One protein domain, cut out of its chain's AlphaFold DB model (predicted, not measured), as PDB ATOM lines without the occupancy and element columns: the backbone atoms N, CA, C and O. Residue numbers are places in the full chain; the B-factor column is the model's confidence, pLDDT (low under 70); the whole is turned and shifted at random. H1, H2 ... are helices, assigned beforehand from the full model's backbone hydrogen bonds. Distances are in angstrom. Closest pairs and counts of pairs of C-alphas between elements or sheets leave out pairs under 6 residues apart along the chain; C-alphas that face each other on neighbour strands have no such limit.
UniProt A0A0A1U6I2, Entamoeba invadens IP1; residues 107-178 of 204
ATOM      1  N   GLY A 107     217.261 129.937 189.343       54.75
ATOM      2  CA  GLY A 107     217.042 131.180 188.590       54.75
ATOM      3  C   GLY A 107     218.150 131.463 187.570       54.75
ATOM      4  O   GLY A 107     217.882 131.976 186.488       54.75
ATOM      5  N   MET A 108     219.395 131.107 187.906       55.56
ATOM      6  CA  MET A 108     220.565 131.359 187.060       55.56
ATOM      7  C   MET A 108     220.684 130.340 185.914       55.56
ATOM      8  O   MET A 108     220.948 130.757 184.793       55.56
ATOM      9  N   LYS A 109     220.398 129.047 186.144       57.03
ATOM     10  CA  LYS A 109     220.345 128.007 185.096       57.03
ATOM     11  C   LYS A 109     219.269 128.304 184.068       57.03
ATOM     12  O   LYS A 109     219.546 128.199 182.884       57.03
ATOM     13  N   ARG A 110     218.074 128.736 184.498       60.84
ATOM     14  CA  ARG A 110     217.018 129.144 183.556       60.84
ATOM     15  C   ARG A 110     217.477 130.314 182.686       60.84
ATOM     16  O   ARG A 110     217.360 130.256 181.471       60.84
ATOM     17  N   LYS A 111     218.102 131.339 183.279       65.81
ATOM     18  CA  LYS A 111     218.672 132.468 182.517       65.81
ATOM     19  C   LYS A 111     219.796 132.045 181.562       65.81
ATOM     20  O   LYS A 111     219.871 132.580 180.461       65.81
ATOM     21  N   GLU A 112     220.637 131.091 181.961       67.62
ATOM     22  CA  GLU A 112     221.699 130.519 181.123       67.62
ATOM     23  C   GLU A 112     221.123 129.746 179.924       67.62
ATOM     24  O   GLU A 112     221.602 129.891 178.804       67.62
ATOM     25  N   GLU A 113     220.050 128.981 180.134       73.50
ATOM     26  CA  GLU A 113     219.411 128.149 179.105       73.50
ATOM     27  C   GLU A 113     218.514 128.938 178.139       73.50
ATOM     28  O   GLU A 113     218.159 128.417 177.081       73.50
ATOM     29  N   TRP A 114     218.170 130.187 178.474       79.19
ATOM     30  CA  TRP A 114     217.353 131.084 177.642       79.19
ATOM     31  C   TRP A 114     218.180 132.073 176.816       79.19
ATOM     32  O   TRP A 114     217.605 132.835 176.036       79.19
ATOM     33  N   HIS A 115     219.505 132.095 176.982       85.31
ATOM     34  CA  HIS A 115     220.383 132.992 176.240       85.31
ATOM     35  C   HIS A 115     221.304 132.193 175.302       85.31
ATOM     36  O   HIS A 115     222.110 131.398 175.787       85.31
ATOM     37  N   PRO A 116     221.276 132.436 173.977       84.38
ATOM     38  CA  PRO A 116     221.996 131.617 172.996       84.38
ATOM     39  C   PRO A 116     223.509 131.569 173.243       84.38
ATOM     40  O   PRO A 116     224.101 130.496 173.270       84.38
ATOM     41  N   TYR A 117     224.125 132.720 173.531       85.31
ATOM     42  CA  TYR A 117     225.550 132.781 173.870       85.31
ATOM     43  C   TYR A 117     225.908 132.012 175.155       85.31
ATOM     44  O   TYR A 117     226.924 131.327 175.200       85.31
ATOM     45  N   LEU A 118     225.073 132.079 176.199       86.12
ATOM     46  CA  LEU A 118     225.359 131.380 177.454       86.12
ATOM     47  C   LEU A 118     225.196 129.864 177.297       86.12
ATOM     48  O   LEU A 118     225.999 129.108 177.838       86.12
ATOM     49  N   LEU A 119     224.219 129.426 176.496       84.81
ATOM     50  CA  LEU A 119     224.054 128.027 176.110       84.81
ATOM     51  C   LEU A 119     225.292 127.500 175.366       84.81
ATOM     52  O   LEU A 119     225.789 126.419 175.685       84.81
ATOM     53  N   PHE A 120     225.829 128.295 174.438       86.19
ATOM     54  CA  PHE A 120     227.076 127.990 173.740       86.19
ATOM     55  C   PHE A 120     228.266 127.892 174.705       86.19
ATOM     56  O   PHE A 120     229.000 126.899 174.673       86.19
ATOM     57  N   CYS A 121     228.425 128.866 175.609       85.94
ATOM     58  CA  CYS A 121     229.467 128.830 176.633       85.94
ATOM     59  C   CYS A 121     229.355 127.579 177.506       85.94
ATOM     60  O   CYS A 121     230.366 126.945 177.774       85.94
ATOM     61  N   LYS A 122     228.149 127.185 177.925       84.38
ATOM     62  CA  LYS A 122     227.924 125.999 178.764       84.38
ATOM     63  C   LYS A 122     228.422 124.711 178.107       84.38
ATOM     64  O   LYS A 122     228.999 123.876 178.795       84.38
ATOM     65  N   GLN A 123     228.208 124.558 176.800       83.50
ATOM     66  CA  GLN A 123     228.634 123.373 176.049       83.50
ATOM     67  C   GLN A 123     230.154 123.338 175.841       83.50
ATOM     68  O   GLN A 123     230.784 122.314 176.074       83.50
ATOM     69  N   HIS A 124     230.753 124.475 175.489       82.88
ATOM     70  CA  HIS A 124     232.161 124.542 175.084       82.88
ATOM     71  C   HIS A 124     233.125 124.867 176.231       82.88
ATOM     72  O   HIS A 124     234.341 124.749 176.084       82.88
ATOM     73  N   ARG A 125     232.612 125.284 177.394       83.00
ATOM     74  CA  ARG A 125     233.443 125.597 178.562       83.00
ATOM     75  C   ARG A 125     234.166 124.370 179.095       83.00
ATOM     76  O   ARG A 125     235.298 124.529 179.527       83.00
ATOM     77  N   GLU A 126     233.543 123.191 179.081       80.00
ATOM     78  CA  GLU A 126     234.209 121.965 179.545       80.00
ATOM     79  C   GLU A 126     235.252 121.477 178.527       80.00
ATOM     80  O   GLU A 126     236.295 120.981 178.928       80.00
ATOM     81  N   GLU A 127     235.036 121.709 177.228       78.25
ATOM     82  CA  GLU A 127     236.019 121.396 176.175       78.25
ATOM     83  C   GLU A 127     237.284 122.260 176.280       78.25
ATOM     84  O   GLU A 127     238.395 121.786 176.055       78.25
ATOM     85  N   LEU A 128     237.116 123.537 176.635       74.62
ATOM     86  CA  LEU A 128     238.217 124.492 176.804       74.62
ATOM     87  C   LEU A 128     238.841 124.459 178.200       74.62
ATOM     88  O   LEU A 128     239.828 125.150 178.459       74.62
ATOM     89  N   LYS A 129     238.281 123.664 179.110       74.69
ATOM     90  CA  LYS A 129     238.808 123.483 180.457       74.69
ATOM     91  C   LYS A 129     239.965 122.493 180.408       74.69
ATOM     92  O   LYS A 129     239.853 121.335 180.797       74.69
ATOM     93  N   GLN A 130     241.085 122.980 179.902       72.00
ATOM     94  CA  GLN A 130     242.363 122.289 179.963       72.00
ATOM     95  C   GLN A 130     243.057 122.605 181.290       72.00
ATOM     96  O   GLN A 130     242.857 123.671 181.883       72.00
ATOM     97  N   GLU A 131     243.858 121.662 181.777       64.38
ATOM     98  CA  GLU A 131     244.617 121.812 183.014       64.38
ATOM     99  C   GLU A 131     245.635 122.956 182.850       64.38
ATOM    100  O   GLU A 131     246.619 122.826 182.129       64.38
ATOM    101  N   GLY A 132     245.349 124.115 183.458       68.31
ATOM    102  CA  GLY A 132     246.229 125.292 183.443       68.31
ATOM    103  C   GLY A 132     245.652 126.580 182.842       68.31
ATOM    104  O   GLY A 132     246.283 127.621 182.998       68.31
ATOM    105  N   VAL A 133     244.467 126.563 182.218       76.00
ATOM    106  CA  VAL A 133     243.841 127.788 181.670       76.00
ATOM    107  C   VAL A 133     242.945 128.452 182.717       76.00
ATOM    108  O   VAL A 133     242.072 127.811 183.313       76.00
ATOM    109  N   SER A 134     243.138 129.754 182.949       78.81
ATOM    110  CA  SER A 134     242.322 130.506 183.906       78.81
ATOM    111  C   SER A 134     240.884 130.642 183.401       78.81
ATOM    112  O   SER A 134     240.635 130.862 182.217       78.81
ATOM    113  N   GLY A 135     239.899 130.577 184.303       80.00
ATOM    114  CA  GLY A 135     238.484 130.682 183.927       80.00
ATOM    115  C   GLY A 135     238.135 131.961 183.151       80.00
ATOM    116  O   GLY A 135     237.209 131.944 182.344       80.00
ATOM    117  N   ASN A 136     238.892 133.043 183.348       82.00
ATOM    118  CA  ASN A 136     238.727 134.288 182.596       82.00
ATOM    119  C   ASN A 136     239.214 134.161 181.143       82.00
ATOM    120  O   ASN A 136     238.566 134.680 180.236       82.00
ATOM    121  N   GLU A 137     240.312 133.441 180.913       83.25
ATOM    122  CA  GLU A 137     240.867 133.195 179.576       83.25
ATOM    123  C   GLU A 137     239.945 132.277 178.769       83.25
ATOM    124  O   GLU A 137     239.660 132.561 177.608       83.25
ATOM    125  N   VAL A 138     239.369 131.253 179.413       85.31
ATOM    126  CA  VAL A 138     238.349 130.390 178.792       85.31
ATOM    127  C   VAL A 138     237.154 131.213 178.298       85.31
ATOM    128  O   VAL A 138     236.685 131.020 177.179       85.31
ATOM    129  N   MET A 139     236.666 132.167 179.099       84.81
ATOM    130  CA  MET A 139     235.543 133.026 178.698       84.81
ATOM    131  C   MET A 139     235.903 133.979 177.548       84.81
ATOM    132  O   MET A 139     235.049 134.249 176.698       84.81
ATOM    133  N   ALA A 140     237.145 134.468 177.494       86.75
ATOM    134  CA  ALA A 140     237.627 135.280 176.379       86.75
ATOM    135  C   ALA A 140     237.657 134.464 175.074       86.75
ATOM    136  O   ALA A 140     237.043 134.868 174.087       86.75
ATOM    137  N   MET A 141     238.237 133.258 175.104       85.81
ATOM    138  CA  MET A 141     238.278 132.354 173.946       85.81
ATOM    139  C   MET A 141     236.876 131.970 173.448       85.81
ATOM    140  O   MET A 141     236.631 131.927 172.243       85.81
ATOM    141  N   LEU A 142     235.928 131.733 174.362       88.44
ATOM    142  CA  LEU A 142     234.527 131.467 174.014       88.44
ATOM    143  C   LEU A 142     233.852 132.665 173.338       88.44
ATOM    144  O   LEU A 142     233.081 132.478 172.397       88.44
ATOM    145  N   SER A 143     234.145 133.882 173.801       88.00
ATOM    146  CA  SER A 143     233.595 135.110 173.216       88.00
ATOM    147  C   SER A 143     234.055 135.286 171.770       88.00
ATOM    148  O   SER A 143     233.260 135.667 170.910       88.00
ATOM    149  N   ASP A 144     235.324 134.989 171.500       87.62
ATOM    150  CA  ASP A 144     235.892 135.085 170.157       87.62
ATOM    151  C   ASP A 144     235.353 133.976 169.251       87.62
ATOM    152  O   ASP A 144     234.873 134.266 168.154       87.62
ATOM    153  N   LYS A 145     235.286 132.731 169.749       86.81
ATOM    154  CA  LYS A 145     234.692 131.607 169.011       86.81
ATOM    155  C   LYS A 145     233.234 131.882 168.637       86.81
ATOM    156  O   LYS A 145     232.850 131.613 167.506       86.81
ATOM    157  N   TRP A 146     232.448 132.477 169.537       86.44
ATOM    158  CA  TRP A 146     231.058 132.863 169.269       86.44
ATOM    159  C   TRP A 146     230.925 133.883 168.131       86.44
ATOM    160  O   TRP A 146     230.045 133.748 167.283       86.44
ATOM    161  N   LYS A 147     231.800 134.896 168.087       86.94
ATOM    162  CA  LYS A 147     231.804 135.900 167.008       86.94
ATOM    163  C   LYS A 147     232.210 135.297 165.663       86.94
ATOM    164  O   LYS A 147     231.744 135.770 164.631       86.94
ATOM    165  N   SER A 148     233.054 134.268 165.683       86.50
ATOM    166  CA  SER A 148     233.486 133.532 164.491       86.50
ATOM    167  C   SER A 148     232.459 132.521 163.969       86.50
ATOM    168  O   SER A 148     232.640 132.033 162.857       86.50
ATOM    169  N   LEU A 149     231.394 132.207 164.720       84.44
ATOM    170  CA  LEU A 149     230.333 131.307 164.254       84.44
ATOM    171  C   LEU A 149     229.550 131.909 163.084       84.44
ATOM    172  O   LEU A 149     229.298 133.123 163.030       84.44
ATOM    173  N   THR A 150     229.083 131.034 162.197       86.25
ATOM    174  CA  THR A 150     228.182 131.403 161.101       86.25
ATOM    175  C   THR A 150     226.797 131.797 161.624       86.25
ATOM    176  O   THR A 150     226.411 131.467 162.750       86.25
ATOM    177  N   GLU A 151     226.031 132.533 160.816       81.56
ATOM    178  CA  GLU A 151     224.674 132.949 161.196       81.56
ATOM    179  C   GLU A 151     223.730 131.745 161.366       81.56
ATOM    180  O   GLU A 151     222.856 131.758 162.228       81.56
ATOM    181  N   GLU A 152     223.958 130.667 160.613       80.94
ATOM    182  CA  GLU A 152     223.210 129.412 160.728       80.94
ATOM    183  C   GLU A 152     223.446 128.729 162.085       80.94
ATOM    184  O   GLU A 152     222.495 128.377 162.791       80.94
ATOM    185  N   GLU A 153     224.707 128.615 162.510       79.69
ATOM    186  CA  GLU A 153     225.062 128.037 163.809       79.69
ATOM    187  C   GLU A 153     224.526 128.887 164.965       79.69
ATOM    188  O   GLU A 153     223.957 128.352 165.921       79.69
ATOM    189  N   ARG A 154     224.641 130.219 164.868       84.31
ATOM    190  CA  ARG A 154     224.064 131.144 165.856       84.31
ATOM    191  C   ARG A 154     222.540 131.040 165.917       84.31
ATOM    192  O   ARG A 154     221.981 131.047 167.018       84.31
ATOM    193  N   GLY A 155     221.881 130.880 164.770       80.12
ATOM    194  CA  GLY A 155     220.439 130.663 164.664       80.12
ATOM    195  C   GLY A 155     219.977 129.389 165.375       80.12
ATOM    196  O   GLY A 155     218.989 129.422 166.112       80.12
ATOM    197  N   ASN A 156     220.731 128.292 165.257       85.19
ATOM    198  CA  ASN A 156     220.431 127.048 165.970       85.19
ATOM    199  C   ASN A 156     220.458 127.238 167.500       85.19
ATOM    200  O   ASN A 156     219.546 126.795 168.201       85.19
ATOM    201  N   TYR A 157     221.446 127.968 168.035       85.31
ATOM    202  CA  TYR A 157     221.485 128.296 169.467       85.31
ATOM    203  C   TYR A 157     220.334 129.212 169.899       85.31
ATOM    204  O   TYR A 157     219.812 129.057 171.007       85.31
ATOM    205  N   ALA A 158     219.918 130.152 169.045       84.00
ATOM    206  CA  ALA A 158     218.772 131.019 169.311       84.00
ATOM    207  C   ALA A 158     217.461 130.223 169.392       84.00
ATOM    208  O   ALA A 158     216.671 130.434 170.317       84.00
ATOM    209  N   GLU A 159     217.260 129.262 168.491       83.88
ATOM    210  CA  GLU A 159     216.076 128.405 168.510       83.88
ATOM    211  C   GLU A 159     216.075 127.463 169.721       83.88
ATOM    212  O   GLU A 159     215.065 127.350 170.420       83.88
ATOM    213  N   GLN A 160     217.220 126.861 170.060       83.56
ATOM    214  CA  GLN A 160     217.350 126.049 171.274       83.56
ATOM    215  C   GLN A 160     217.035 126.855 172.541       83.56
ATOM    216  O   GLN A 160     216.289 126.385 173.406       83.56
ATOM    217  N   ALA A 161     217.540 128.087 172.635       85.94
ATOM    218  CA  ALA A 161     217.246 128.989 173.743       85.94
ATOM    219  C   ALA A 161     215.747 129.330 173.830       85.94
ATOM    220  O   ALA A 161     215.163 129.327 174.920       85.94
ATOM    221  N   ARG A 162     215.090 129.554 172.683       83.12
ATOM    222  CA  ARG A 162     213.644 129.806 172.596       83.12
ATOM    223  C   ARG A 162     212.823 128.599 173.061       83.12
ATOM    224  O   ARG A 162     211.875 128.771 173.834       83.12
ATOM    225  N   ILE A 163     213.194 127.389 172.639       83.00
ATOM    226  CA  ILE A 163     212.531 126.136 173.036       83.00
ATOM    227  C   ILE A 163     212.694 125.889 174.540       83.00
ATOM    228  O   ILE A 163     211.709 125.579 175.214       83.00
ATOM    229  N   ASN A 164     213.903 126.063 175.082       81.88
ATOM    230  CA  ASN A 164     214.165 125.903 176.515       81.88
ATOM    231  C   ASN A 164     213.326 126.879 177.345       81.88
ATOM    232  O   ASN A 164     212.639 126.461 178.276       81.88
ATOM    233  N   LYS A 165     213.275 128.150 176.927       80.12
ATOM    234  CA  LYS A 165     212.411 129.160 177.545       80.12
ATOM    235  C   LYS A 165     210.946 128.746 177.545       80.12
ATOM    236  O   LYS A 165     210.278 128.844 178.572       80.12
ATOM    237  N   GLN A 166     210.438 128.251 176.419       78.56
ATOM    238  CA  GLN A 166     209.042 127.832 176.334       78.56
ATOM    239  C   GLN A 166     208.748 126.586 177.187       78.56
ATOM    240  O   GLN A 166     207.684 126.518 177.804       78.56
ATOM    241  N   ARG A 167     209.666 125.611 177.241       77.62
ATOM    242  CA  ARG A 167     209.542 124.423 178.103       77.62
ATOM    243  C   ARG A 167     209.441 124.834 179.570       77.62
ATOM    244  O   ARG A 167     208.525 124.384 180.254       77.62
ATOM    245  N   ASP A 168     210.346 125.690 180.026       73.00
ATOM    246  CA  ASP A 168     210.426 126.088 181.431       73.00
ATOM    247  C   ASP A 168     209.203 126.891 181.877       73.00
ATOM    248  O   ASP A 168     208.646 126.613 182.938       73.00
ATOM    249  N   LEU A 169     208.736 127.831 181.048       74.75
ATOM    250  CA  LEU A 169     207.526 128.608 181.335       74.75
ATOM    251  C   LEU A 169     206.277 127.710 181.407       74.75
ATOM    252  O   LEU A 169     205.480 127.836 182.331       74.75
ATOM    253  N   LYS A 170     206.147 126.726 180.505       66.94
ATOM    254  CA  LYS A 170     205.035 125.754 180.530       66.94
ATOM    255  C   LYS A 170     205.076 124.817 181.747       66.94
ATOM    256  O   LYS A 170     204.036 124.310 182.171       66.94
ATOM    257  N   ILE A 171     206.261 124.534 182.295       59.38
ATOM    258  CA  ILE A 171     206.408 123.749 183.532       59.38
ATOM    259  C   ILE A 171     205.918 124.556 184.741       59.38
ATOM    260  O   ILE A 171     205.297 123.972 185.631       59.38
ATOM    261  N   ASP A 172     206.156 125.867 184.769       53.62
ATOM    262  CA  ASP A 172     205.659 126.739 185.838       53.62
ATOM    263  C   ASP A 172     204.119 126.836 185.818       53.62
ATOM    264  O   ASP A 172     203.498 126.716 186.877       53.62
ATOM    265  N   ASP A 173     203.491 126.878 184.635       49.09
ATOM    266  CA  ASP A 173     202.024 126.814 184.500       49.09
ATOM    267  C   ASP A 173     201.451 125.472 184.995       49.09
ATOM    268  O   ASP A 173     200.471 125.431 185.741       49.09
ATOM    269  N   LYS A 174     202.091 124.336 184.678       41.22
ATOM    270  CA  LYS A 174     201.655 123.014 185.180       41.22
ATOM    271  C   LYS A 174     201.841 122.826 186.690       41.22
ATOM    272  O   LYS A 174     201.143 121.997 187.277       41.22
ATOM    273  N   LYS A 175     202.766 123.554 187.323       41.19
ATOM    274  CA  LYS A 175     202.942 123.544 188.786       41.19
ATOM    275  C   LYS A 175     201.878 124.378 189.506       41.19
ATOM    276  O   LYS A 175     201.512 124.013 190.618       41.19
ATOM    277  N   GLN A 176     201.354 125.430 188.871       38.59
ATOM    278  CA  GLN A 176     200.229 126.222 189.388       38.59
ATOM    279  C   GLN A 176     198.912 125.417 189.383       38.59
ATOM    280  O   GLN A 176     198.137 125.491 190.332       38.59
ATOM    281  N   VAL A 177     198.689 124.568 188.371       40.25
ATOM    282  CA  VAL A 177     197.421 123.820 188.194       40.25
ATOM    283  C   VAL A 177     197.262 122.612 189.145       40.25
ATOM    284  O   VAL A 177     196.164 122.091 189.296       40.25
ATOM    285  N   GLN A 178     198.307 122.172 189.860       35.19
ATOM    286  CA  GLN A 178     198.211 121.047 190.815       35.19
ATOM    287  C   GLN A 178     197.827 121.441 192.261       35.19
ATOM    288  O   GLN A 178     197.885 120.588 193.148       35.19
TER     289      GLN A 178
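This is residues 107 to 178 of the 204 residues of a protein of Entamoeba invadens IP1 (UniProt A0A0A1U6I2). The long helix H4 and the shorter H3 make a wide V, joined at its corner by a tight link, with the short helices H2 and H1 in the opening between the arms. H2 bridges the two arms, H1 packs on H4, and the last turns of H4, residues 170 to 178, stick out beyond the rest as a bare arm. The printed part has 72 residues with four named helices, in the order H1, H2, H3, H4, and no named strand; the class is all helix. The whole is loose, with a radius of gyration of the C-alphas of 14.9 A, and flat, spanning 49 by 28 by 14 A.

H4, residues 151 to 178, is the longest helix, 41.5 A from first to last C-alpha; it begins at C-alpha 151 (224.674, 132.949, 161.196) and ends at C-alpha 178 (198.211, 121.047, 190.815). H3, residues 135 to 148, measures 20.3 A. H2, residues 116 to 124, measures 12.6 A. H1, residues 107 to 113, measures 10.2 A and begins at C-alpha 107 (217.042, 131.180, 188.590).

H2 is the hub, touching the three other helices. It touches H4 with the C-alphas of Pro 116 and Tyr 157 closest, 4.9 A apart, about perpendicular at 80 degrees; of H4, residues 154 to 161 alone take part. H2 touches H3 at a steep tilt of 60 degrees, opposite ways, the closest C-alphas being those of Cys 121 and Leu 142, 6.3 A apart. H1 and H2 only just touch, and only at the corner by their link, with 3 pairs of C-alphas within 8 A; the closest are those of Glu 112 and Leu 118, 5.3 A apart. H1 touches residues 161 to 168 of H4 alone, at a steep tilt of 38 degrees, opposite ways, with the C-alphas of Glu 113 and Ala 161 closest at 5.8 A. H3 and H4 are close but not clearly touching: their closest C-alphas, of Trp 146 and Arg 154, are 8.0 A apart. H1 and H3 are apart. In H1, H2 and H3 every O i to N i+4 pair is within hydrogen-bond range; in H4, 23 of 24 are.

The two C-alphas farthest apart are those of Gly 132 and Val 177, at 49.1 A. The printed part has no cut. The links H1 to H2 and H3 to H4 are tight, the link H2 to H3 is short with 10 residues, and no link is long. Residues 148 to 153, of which 151 to 153 belong to H4, stand free, as do residues 170 to 178 of H4. The mean pLDDT of the printed part is 75.8; residues 107 to 112, 131 to 132 and 170 to 178 are under 70.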